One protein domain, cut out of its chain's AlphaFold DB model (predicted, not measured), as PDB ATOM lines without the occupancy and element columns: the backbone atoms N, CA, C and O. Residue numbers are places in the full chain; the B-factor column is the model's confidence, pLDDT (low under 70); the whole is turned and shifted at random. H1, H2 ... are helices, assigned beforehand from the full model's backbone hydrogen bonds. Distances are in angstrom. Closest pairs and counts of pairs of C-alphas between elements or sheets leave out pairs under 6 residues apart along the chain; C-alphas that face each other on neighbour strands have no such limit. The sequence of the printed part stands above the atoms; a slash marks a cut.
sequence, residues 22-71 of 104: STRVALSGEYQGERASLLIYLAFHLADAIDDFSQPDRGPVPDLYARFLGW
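Overview. This is residues 22 to 71 of the 104 residues of an uncharacterized protein of Krasilnikovia cinnamomea (UniProt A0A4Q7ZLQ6). One long helix, H2, forms the backbone of a loose rod, and the printed part folds back along it from both ends: H1 turns back near the first end of H2, and at the other end a loop with residues 54 to 60 sticking out leads back to the short helix H3, which packs on the middle of H2. H1 and H3 stay apart from each other. The printed part has 50 residues with three named helices, in the order H1, H2, H3, and no named strand; the class is all helix, with 33 residues in the helices. The whole is loose, with a radius of gyration of the C-alphas of 12.5 A, and the C-alphas span 40 by 17 by 14 A.

Along the chain. The longest helix, H2, holds residues 35 to 53 and measures 26.2 A from first to last C-alpha; C-alpha 35 is at (-146.532, 154.488, 19.833) and C-alpha 53 at (-157.025, 154.363, -4.121). Before it, H1 holds residues 22 to 30 and measures 12.3 A, with C-alpha 22 at (-149.160, 139.173, 11.405). After it, H3 holds residues 64 to 68 and measures 6.0 A, with C-alpha 68 at (-154.213, 151.413, 9.003).

Arrangement. H2 touches H3, with residues 42 to 50 of H2 alone. The closest C-alphas of the two are those of Leu 42 and Phe 68, 6.2 A apart, and the centres of H2 and H3 are 9.2 A apart. H1 and H2 are close but not clearly touching, with 2 pairs of C-alphas within 8 A. Their closest C-alphas are those of Leu 27 and Leu 38, 7.3 A apart. H1 and H2 run opposite ways at a shallow tilt of 34.9 degrees, only just short of steep. H1 and H3 are apart. In H1, H2 and H3 every O i to N i+4 pair is within hydrogen-bond range.

Size, cuts and confidence. The outline is a rod, and the two C-alphas farthest apart are those of Gly 33 and Asp 57, 40.6 A. The C-alphas of Ser 22 and Trp 71, the first and last printed, are 13.1 A apart. The link from H1 to H2, with 4 residues, is tight; the link from H2 to H3, with 10 residues, is short, and residues 54 to 60 in it stand free. The printed part has no cut from residue 22 to 71. The mean pLDDT of the printed part is 94.3, and no printed residue is under 70.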
ATOM      1  N   SER A  22    -150.584 139.456  11.181       97.44
ATOM      2  CA  SER A  22    -149.160 139.173  11.405       97.44
ATOM      3  C   SER A  22    -148.303 140.444  11.414       97.44
ATOM      4  O   SER A  22    -147.446 140.605  12.282       97.44
ATOM      5  N   THR A  23    -148.544 141.373  10.480       97.50
ATOM      6  CA  THR A  23    -147.854 142.673  10.444       97.50
ATOM      7  C   THR A  23    -148.211 143.511  11.666       97.50
ATOM      8  O   THR A  23    -147.323 144.109  12.264       97.50
ATOM      9  N   ARG A  24    -149.488 143.551  12.064       96.69
ATOM     10  CA  ARG A  24    -149.938 144.326  13.231       96.69
ATOM     11  C   ARG A  24    -149.265 143.840  14.509       96.69
ATOM     12  O   ARG A  24    -148.797 144.666  15.291       96.69
ATOM     13  N   VAL A  25    -149.161 142.524  14.697       96.19
ATOM     14  CA  VAL A  25    -148.451 141.923  15.837       96.19
ATOM     15  C   VAL A  25    -146.967 142.279  15.797       96.19
ATOM     16  O   VAL A  25    -146.435 142.754  16.800       96.19
ATOM     17  N   ALA A  26    -146.313 142.116  14.643       96.19
ATOM     18  CA  ALA A  26    -144.893 142.430  14.491       96.19
ATOM     19  C   ALA A  26    -144.595 143.914  14.771       96.19
ATOM     20  O   ALA A  26    -143.723 144.219  15.580       96.19
ATOM     21  N   LEU A  27    -145.362 144.832  14.176       95.56
ATOM     22  CA  LEU A  27    -145.220 146.274  14.389       95.56
ATOM     23  C   LEU A  27    -145.511 146.680  15.839       95.56
ATOM     24  O   LEU A  27    -144.837 147.552  16.376       95.56
ATOM     25  N   SER A  28    -146.489 146.048  16.492       93.62
ATOM     26  CA  SER A  28    -146.781 146.326  17.905       93.62
ATOM     27  C   SER A  28    -145.635 145.902  18.827       93.62
ATOM     28  O   SER A  28    -145.409 146.553  19.846       93.62
ATOM     29  N   GLY A  29    -144.925 144.824  18.480       94.75
ATOM     30  CA  GLY A  29    -143.724 144.381  19.188       94.75
ATOM     31  C   GLY A  29    -142.524 145.294  18.935       94.75
ATOM     32  O   GLY A  29    -141.888 145.730  19.887       94.75
ATOM     33  N   GLU A  30    -142.253 145.623  17.670       95.38
ATOM     34  CA  GLU A  30    -141.118 146.468  17.266       95.38
ATOM     35  C   GLU A  30    -141.202 147.881  17.864       95.38
ATOM     36  O   GLU A  30    -140.219 148.413  18.370       95.38
ATOM     37  N   TYR A  31    -142.396 148.477  17.857       94.88
ATOM     38  CA  TYR A  31    -142.637 149.830  18.366       94.88
ATOM     39  C   TYR A  31    -143.178 149.840  19.803       94.88
ATOM     40  O   TYR A  31    -143.868 150.783  20.208       94.88
ATOM     41  N   GLN A  32    -142.911 148.796  20.592       92.38
ATOM     42  CA  GLN A  32    -143.362 148.743  21.981       92.38
ATOM     43  C   GLN A  32    -142.814 149.948  22.771       92.38
ATOM     44  O   GLN A  32    -141.611 150.166  22.841       92.38
ATOM     45  N   GLY A  33    -143.707 150.741  23.373       90.25
ATOM     46  CA  GLY A  33    -143.348 151.976  24.090       90.25
ATOM     47  C   GLY A  33    -143.252 153.223  23.202       90.25
ATOM     48  O   GLY A  33    -143.489 154.324  23.687       90.25
ATOM     49  N   GLU A  34    -143.065 153.058  21.893       93.75
ATOM     50  CA  GLU A  34    -142.862 154.134  20.914       93.75
ATOM     51  C   GLU A  34    -144.074 154.289  19.981       93.75
ATOM     52  O   GLU A  34    -143.983 154.291  18.749       93.75
ATOM     53  N   ARG A  35    -145.262 154.433  20.578       91.44
ATOM     54  CA  ARG A  35    -146.532 154.488  19.833       91.44
ATOM     55  C   ARG A  35    -146.578 155.616  18.796       91.44
ATOM     56  O   ARG A  35    -147.172 155.436  17.734       91.44
ATOM     57  N   ALA A  36    -146.003 156.778  19.102       94.19
ATOM     58  CA  ALA A  36    -145.985 157.909  18.174       94.19
ATOM     59  C   ALA A  36    -145.261 157.542  16.868       94.19
ATOM     60  O   ALA A  36    -145.771 157.813  15.784       94.19
ATOM     61  N   SER A  37    -144.132 156.844  16.979       96.06
ATOM     62  CA  SER A  37    -143.343 156.369  15.843       96.06
ATOM     63  C   SER A  37    -144.114 155.353  14.993       96.06
ATOM     64  O   SER A  37    -144.121 155.471  13.768       96.06
ATOM     65  N   LEU A  38    -144.851 154.427  15.623       96.12
ATOM     66  CA  LEU A  38    -145.739 153.494  14.914       96.12
ATOM     67  C   LEU A  38    -146.836 154.225  14.126       96.12
ATOM     68  O   LEU A  38    -147.088 153.911  12.962       96.12
ATOM     69  N   LEU A  39    -147.487 155.206  14.759       96.25
ATOM     70  CA  LEU A  39    -148.539 156.001  14.123       96.25
ATOM     71  C   LEU A  39    -148.004 156.777  12.921       96.25
ATOM     72  O   LEU A  39    -148.643 156.776  11.875       96.25
ATOM     73  N   ILE A  40    -146.836 157.407  13.055       97.25
ATOM     74  CA  ILE A  40    -146.192 158.154  11.969       97.25
ATOM     75  C   ILE A  40    -145.845 157.217  10.806       97.25
ATOM     76  O   ILE A  40    -146.183 157.516   9.661       97.25
ATOM     77  N   TYR A  41    -145.238 156.059  11.089       97.12
ATOM     78  CA  TYR A  41    -144.910 155.057  10.072       97.12
ATOM     79  C   TYR A  41    -146.150 154.621   9.270       97.12
ATOM     80  O   TYR A  41    -146.143 154.644   8.036       97.12
ATOM     81  N   LEU A  42    -147.244 154.296   9.963       97.81
ATOM     82  CA  LEU A  42    -148.491 153.880   9.320       97.81
ATOM     83  C   LEU A  42    -149.232 155.036   8.642       97.81
ATOM     84  O   LEU A  42    -149.909 154.802   7.644       97.81
ATOM     85  N   ALA A  43    -149.094 156.270   9.131       97.94
ATOM     86  CA  ALA A  43    -149.667 157.453   8.494       97.94
ATOM     87  C   ALA A  43    -149.030 157.732   7.124       97.94
ATOM     88  O   ALA A  43    -149.750 158.086   6.192       97.94
ATOM     89  N   PHE A  44    -147.718 157.512   6.970       98.06
ATOM     90  CA  PHE A  44    -147.073 157.592   5.654       98.06
ATOM     91  C   PHE A  44    -147.666 156.573   4.677       98.06
ATOM     92  O   PHE A  44    -148.063 156.932   3.575       98.06
ATOM     93  N   HIS A  45    -147.829 155.325   5.119       97.94
ATOM     94  CA  HIS A  45    -148.407 154.279   4.276       97.94
ATOM     95  C   HIS A  45    -149.892 154.536   3.973       97.94
ATOM     96  O   HIS A  45    -150.361 154.253   2.876       97.94
ATOM     97  N   LEU A  46    -150.638 155.117   4.917       98.06
ATOM     98  CA  LEU A  46    -152.013 155.560   4.692       98.06
ATOM     99  C   LEU A  46    -152.084 156.635   3.599       98.06
ATOM    100  O   LEU A  46    -152.966 156.563   2.749       98.06
ATOM    101  N   ALA A  47    -151.178 157.616   3.605       98.00
ATOM    102  CA  ALA A  47    -151.142 158.657   2.579       98.00
ATOM    103  C   ALA A  47    -150.871 158.066   1.187       98.00
ATOM    104  O   ALA A  47    -151.616 158.354   0.248       98.00
ATOM    105  N   ASP A  48    -149.888 157.170   1.077       97.50
ATOM    106  CA  ASP A  48    -149.586 156.467  -0.175       97.50
ATOM    107  C   ASP A  48    -150.757 155.586  -0.638       97.50
ATOM    108  O   ASP A  48    -150.984 155.441  -1.842       97.50
ATOM    109  N   ALA A  49    -151.507 155.002   0.305       97.00
ATOM    110  CA  ALA A  49    -152.701 154.215   0.021       97.00
ATOM    111  C   ALA A  49    -153.863 155.074  -0.465       97.00
ATOM    112  O   ALA A  49    -154.583 154.661  -1.370       97.00
ATOM    113  N   ILE A  50    -154.048 156.264   0.103       96.50
ATOM    114  CA  ILE A  50    -155.057 157.218  -0.363       96.50
ATOM    115  C   ILE A  50    -154.750 157.639  -1.799       96.50
ATOM    116  O   ILE A  50    -155.648 157.567  -2.635       96.50
ATOM    117  N   ASP A  51    -153.503 158.029  -2.089       95.62
ATOM    118  CA  ASP A  51    -153.083 158.417  -3.442       95.62
ATOM    119  C   ASP A  51    -153.365 157.295  -4.440       95.62
ATOM    120  O   ASP A  51    -154.051 157.489  -5.446       95.62
ATOM    121  N   ASP A  52    -152.955 156.085  -4.072       95.38
ATOM    122  CA  ASP A  52    -153.274 154.877  -4.797       95.38
ATOM    123  C   ASP A  52    -154.779 154.765  -5.051       95.38
ATOM    124  O   ASP A  52    -155.210 154.843  -6.202       95.38
ATOM    125  N   PHE A  53    -155.588 154.605  -4.004       94.38
ATOM    126  CA  PHE A  53    -157.025 154.363  -4.121       94.38
ATOM    127  C   PHE A  53    -157.795 155.500  -4.809       94.38
ATOM    128  O   PHE A  53    -158.888 155.251  -5.311       94.38
ATOM    129  N   SER A  54    -157.223 156.704  -4.885       92.19
ATOM    130  CA  SER A  54    -157.817 157.860  -5.562       92.19
ATOM    131  C   SER A  54    -157.666 157.858  -7.089       92.19
ATOM    132  O   SER A  54    -158.305 158.671  -7.761       92.19
ATOM    133  N   GLN A  55    -156.847 156.961  -7.651       92.50
ATOM    134  CA  GLN A  55    -156.649 156.881  -9.098       92.50
ATOM    135  C   GLN A  55    -157.960 156.560  -9.843       92.50
ATOM    136  O   GLN A  55    -158.768 155.759  -9.357       92.50
ATOM    137  N   PRO A  56    -158.168 157.145 -11.040       84.88
ATOM    138  CA  PRO A  56    -159.318 156.823 -11.876       84.88
ATOM    139  C   PRO A  56    -159.346 155.320 -12.185       84.88
ATOM    140  O   PRO A  56    -158.306 154.671 -12.265       84.88
ATOM    141  N   ASP A  57    -160.551 154.768 -12.318       86.19
ATOM    142  CA  ASP A  57    -160.824 153.343 -12.567       86.19
ATOM    143  C   ASP A  57    -160.546 152.387 -11.398       86.19
ATOM    144  O   ASP A  57    -160.719 151.170 -11.535       86.19
ATOM    145  N   ARG A  58    -160.206 152.902 -10.211       80.94
ATOM    146  CA  ARG A  58    -160.240 152.069  -9.009       80.94
ATOM    147  C   ARG A  58    -161.655 151.809  -8.526       80.94
ATOM    148  O   ARG A  58    -162.542 152.657  -8.579       80.94
ATOM    149  N   GLY A  59    -161.834 150.583  -8.039       81.75
ATOM    150  CA  GLY A  59    -163.042 150.149  -7.355       81.75
ATOM    151  C   GLY A  59    -163.281 150.904  -6.040       81.75
ATOM    152  O   GLY A  59    -162.571 151.857  -5.716       81.75
ATOM    153  N   PRO A  60    -164.284 150.483  -5.254       85.88
ATOM    154  CA  PRO A  60    -164.656 151.175  -4.026       85.88
ATOM    155  C   PRO A  60    -163.470 151.300  -3.063       85.88
ATOM    156  O   PRO A  60    -162.774 150.322  -2.781       85.88
ATOM    157  N   VAL A  61    -163.272 152.510  -2.540       89.75
ATOM    158  CA  VAL A  61    -162.229 152.801  -1.553       89.75
ATOM    159  C   VAL A  61    -162.648 152.199  -0.205       89.75
ATOM    160  O   VAL A  61    -163.727 152.531   0.292       89.75
ATOM    161  N   PRO A  62    -161.843 151.304   0.399       92.25
ATOM    162  CA  PRO A  62    -162.140 150.766   1.723       92.25
ATOM    163  C   PRO A  62    -161.941 151.838   2.806       92.25
ATOM    164  O   PRO A  62    -161.325 152.872   2.565       92.25
ATOM    165  N   ASP A  63    -162.399 151.577   4.034       96.06
ATOM    166  CA  ASP A  63    -162.082 152.444   5.177       96.06
ATOM    167  C   ASP A  63    -160.587 152.331   5.531       96.06
ATOM    168  O   ASP A  63    -160.152 151.473   6.308       96.06
ATOM    169  N   LEU A  64    -159.781 153.183   4.893       96.00
ATOM    170  CA  LEU A  64    -158.330 153.193   5.048       96.00
ATOM    171  C   LEU A  64    -157.911 153.655   6.450       96.00
ATOM    172  O   LEU A  64    -156.931 153.141   6.987       96.00
ATOM    173  N   TYR A  65    -158.665 154.553   7.089       96.38
ATOM    174  CA  TYR A  65    -158.351 154.979   8.453       96.38
ATOM    175  C   TYR A  65    -158.499 153.814   9.433       96.38
ATOM    176  O   TYR A  65    -157.551 153.488  10.157       96.38
ATOM    177  N   ALA A  66    -159.654 153.141   9.427       96.06
ATOM    178  CA  ALA A  66    -159.900 152.005  10.311       96.06
ATOM    179  C   ALA A  66    -158.883 150.877  10.073       96.06
ATOM    180  O   ALA A  66    -158.392 150.255  11.020       96.06
ATOM    181  N   ARG A  67    -158.517 150.655   8.807       96.12
ATOM    182  CA  ARG A  67    -157.563 149.627   8.386       96.12
ATOM    183  C   ARG A  67    -156.131 149.884   8.857       96.12
ATOM    184  O   ARG A  67    -155.497 148.953   9.356       96.12
ATOM    185  N   PHE A  68    -155.611 151.099   8.684       97.38
ATOM    186  CA  PHE A  68    -154.213 151.413   9.003       97.38
ATOM    187  C   PHE A  68    -154.029 151.828  10.463       97.38
ATOM    188  O   PHE A  68    -153.078 151.377  11.093       97.38
ATOM    189  N   LEU A  69    -154.937 152.643  11.009       96.25
ATOM    190  CA  LEU A  69    -154.764 153.296  12.313       96.25
ATOM    191  C   LEU A  69    -155.824 152.895  13.350       96.25
ATOM    192  O   LEU A  69    -155.573 153.008  14.548       96.25
ATOM    193  N   GLY A  70    -156.995 152.418  12.918       94.69
ATOM    194  CA  GLY A  70    -158.146 152.179  13.800       94.69
ATOM    195  C   GLY A  70    -157.963 151.075  14.844       94.69
ATOM    196  O   GLY A  70    -158.662 151.067  15.853       94.69
ATOM    197  N   TRP A  71    -157.015 150.162  14.638       93.75
ATOM    198  CA  TRP A  71    -156.698 149.092  15.589       93.75
ATOM    199  C   TRP A  71    -155.679 149.517  16.660       93.75
ATOM    200  O   TRP A  71    -155.444 148.768  17.609       93.75
TER     201      TRP A  71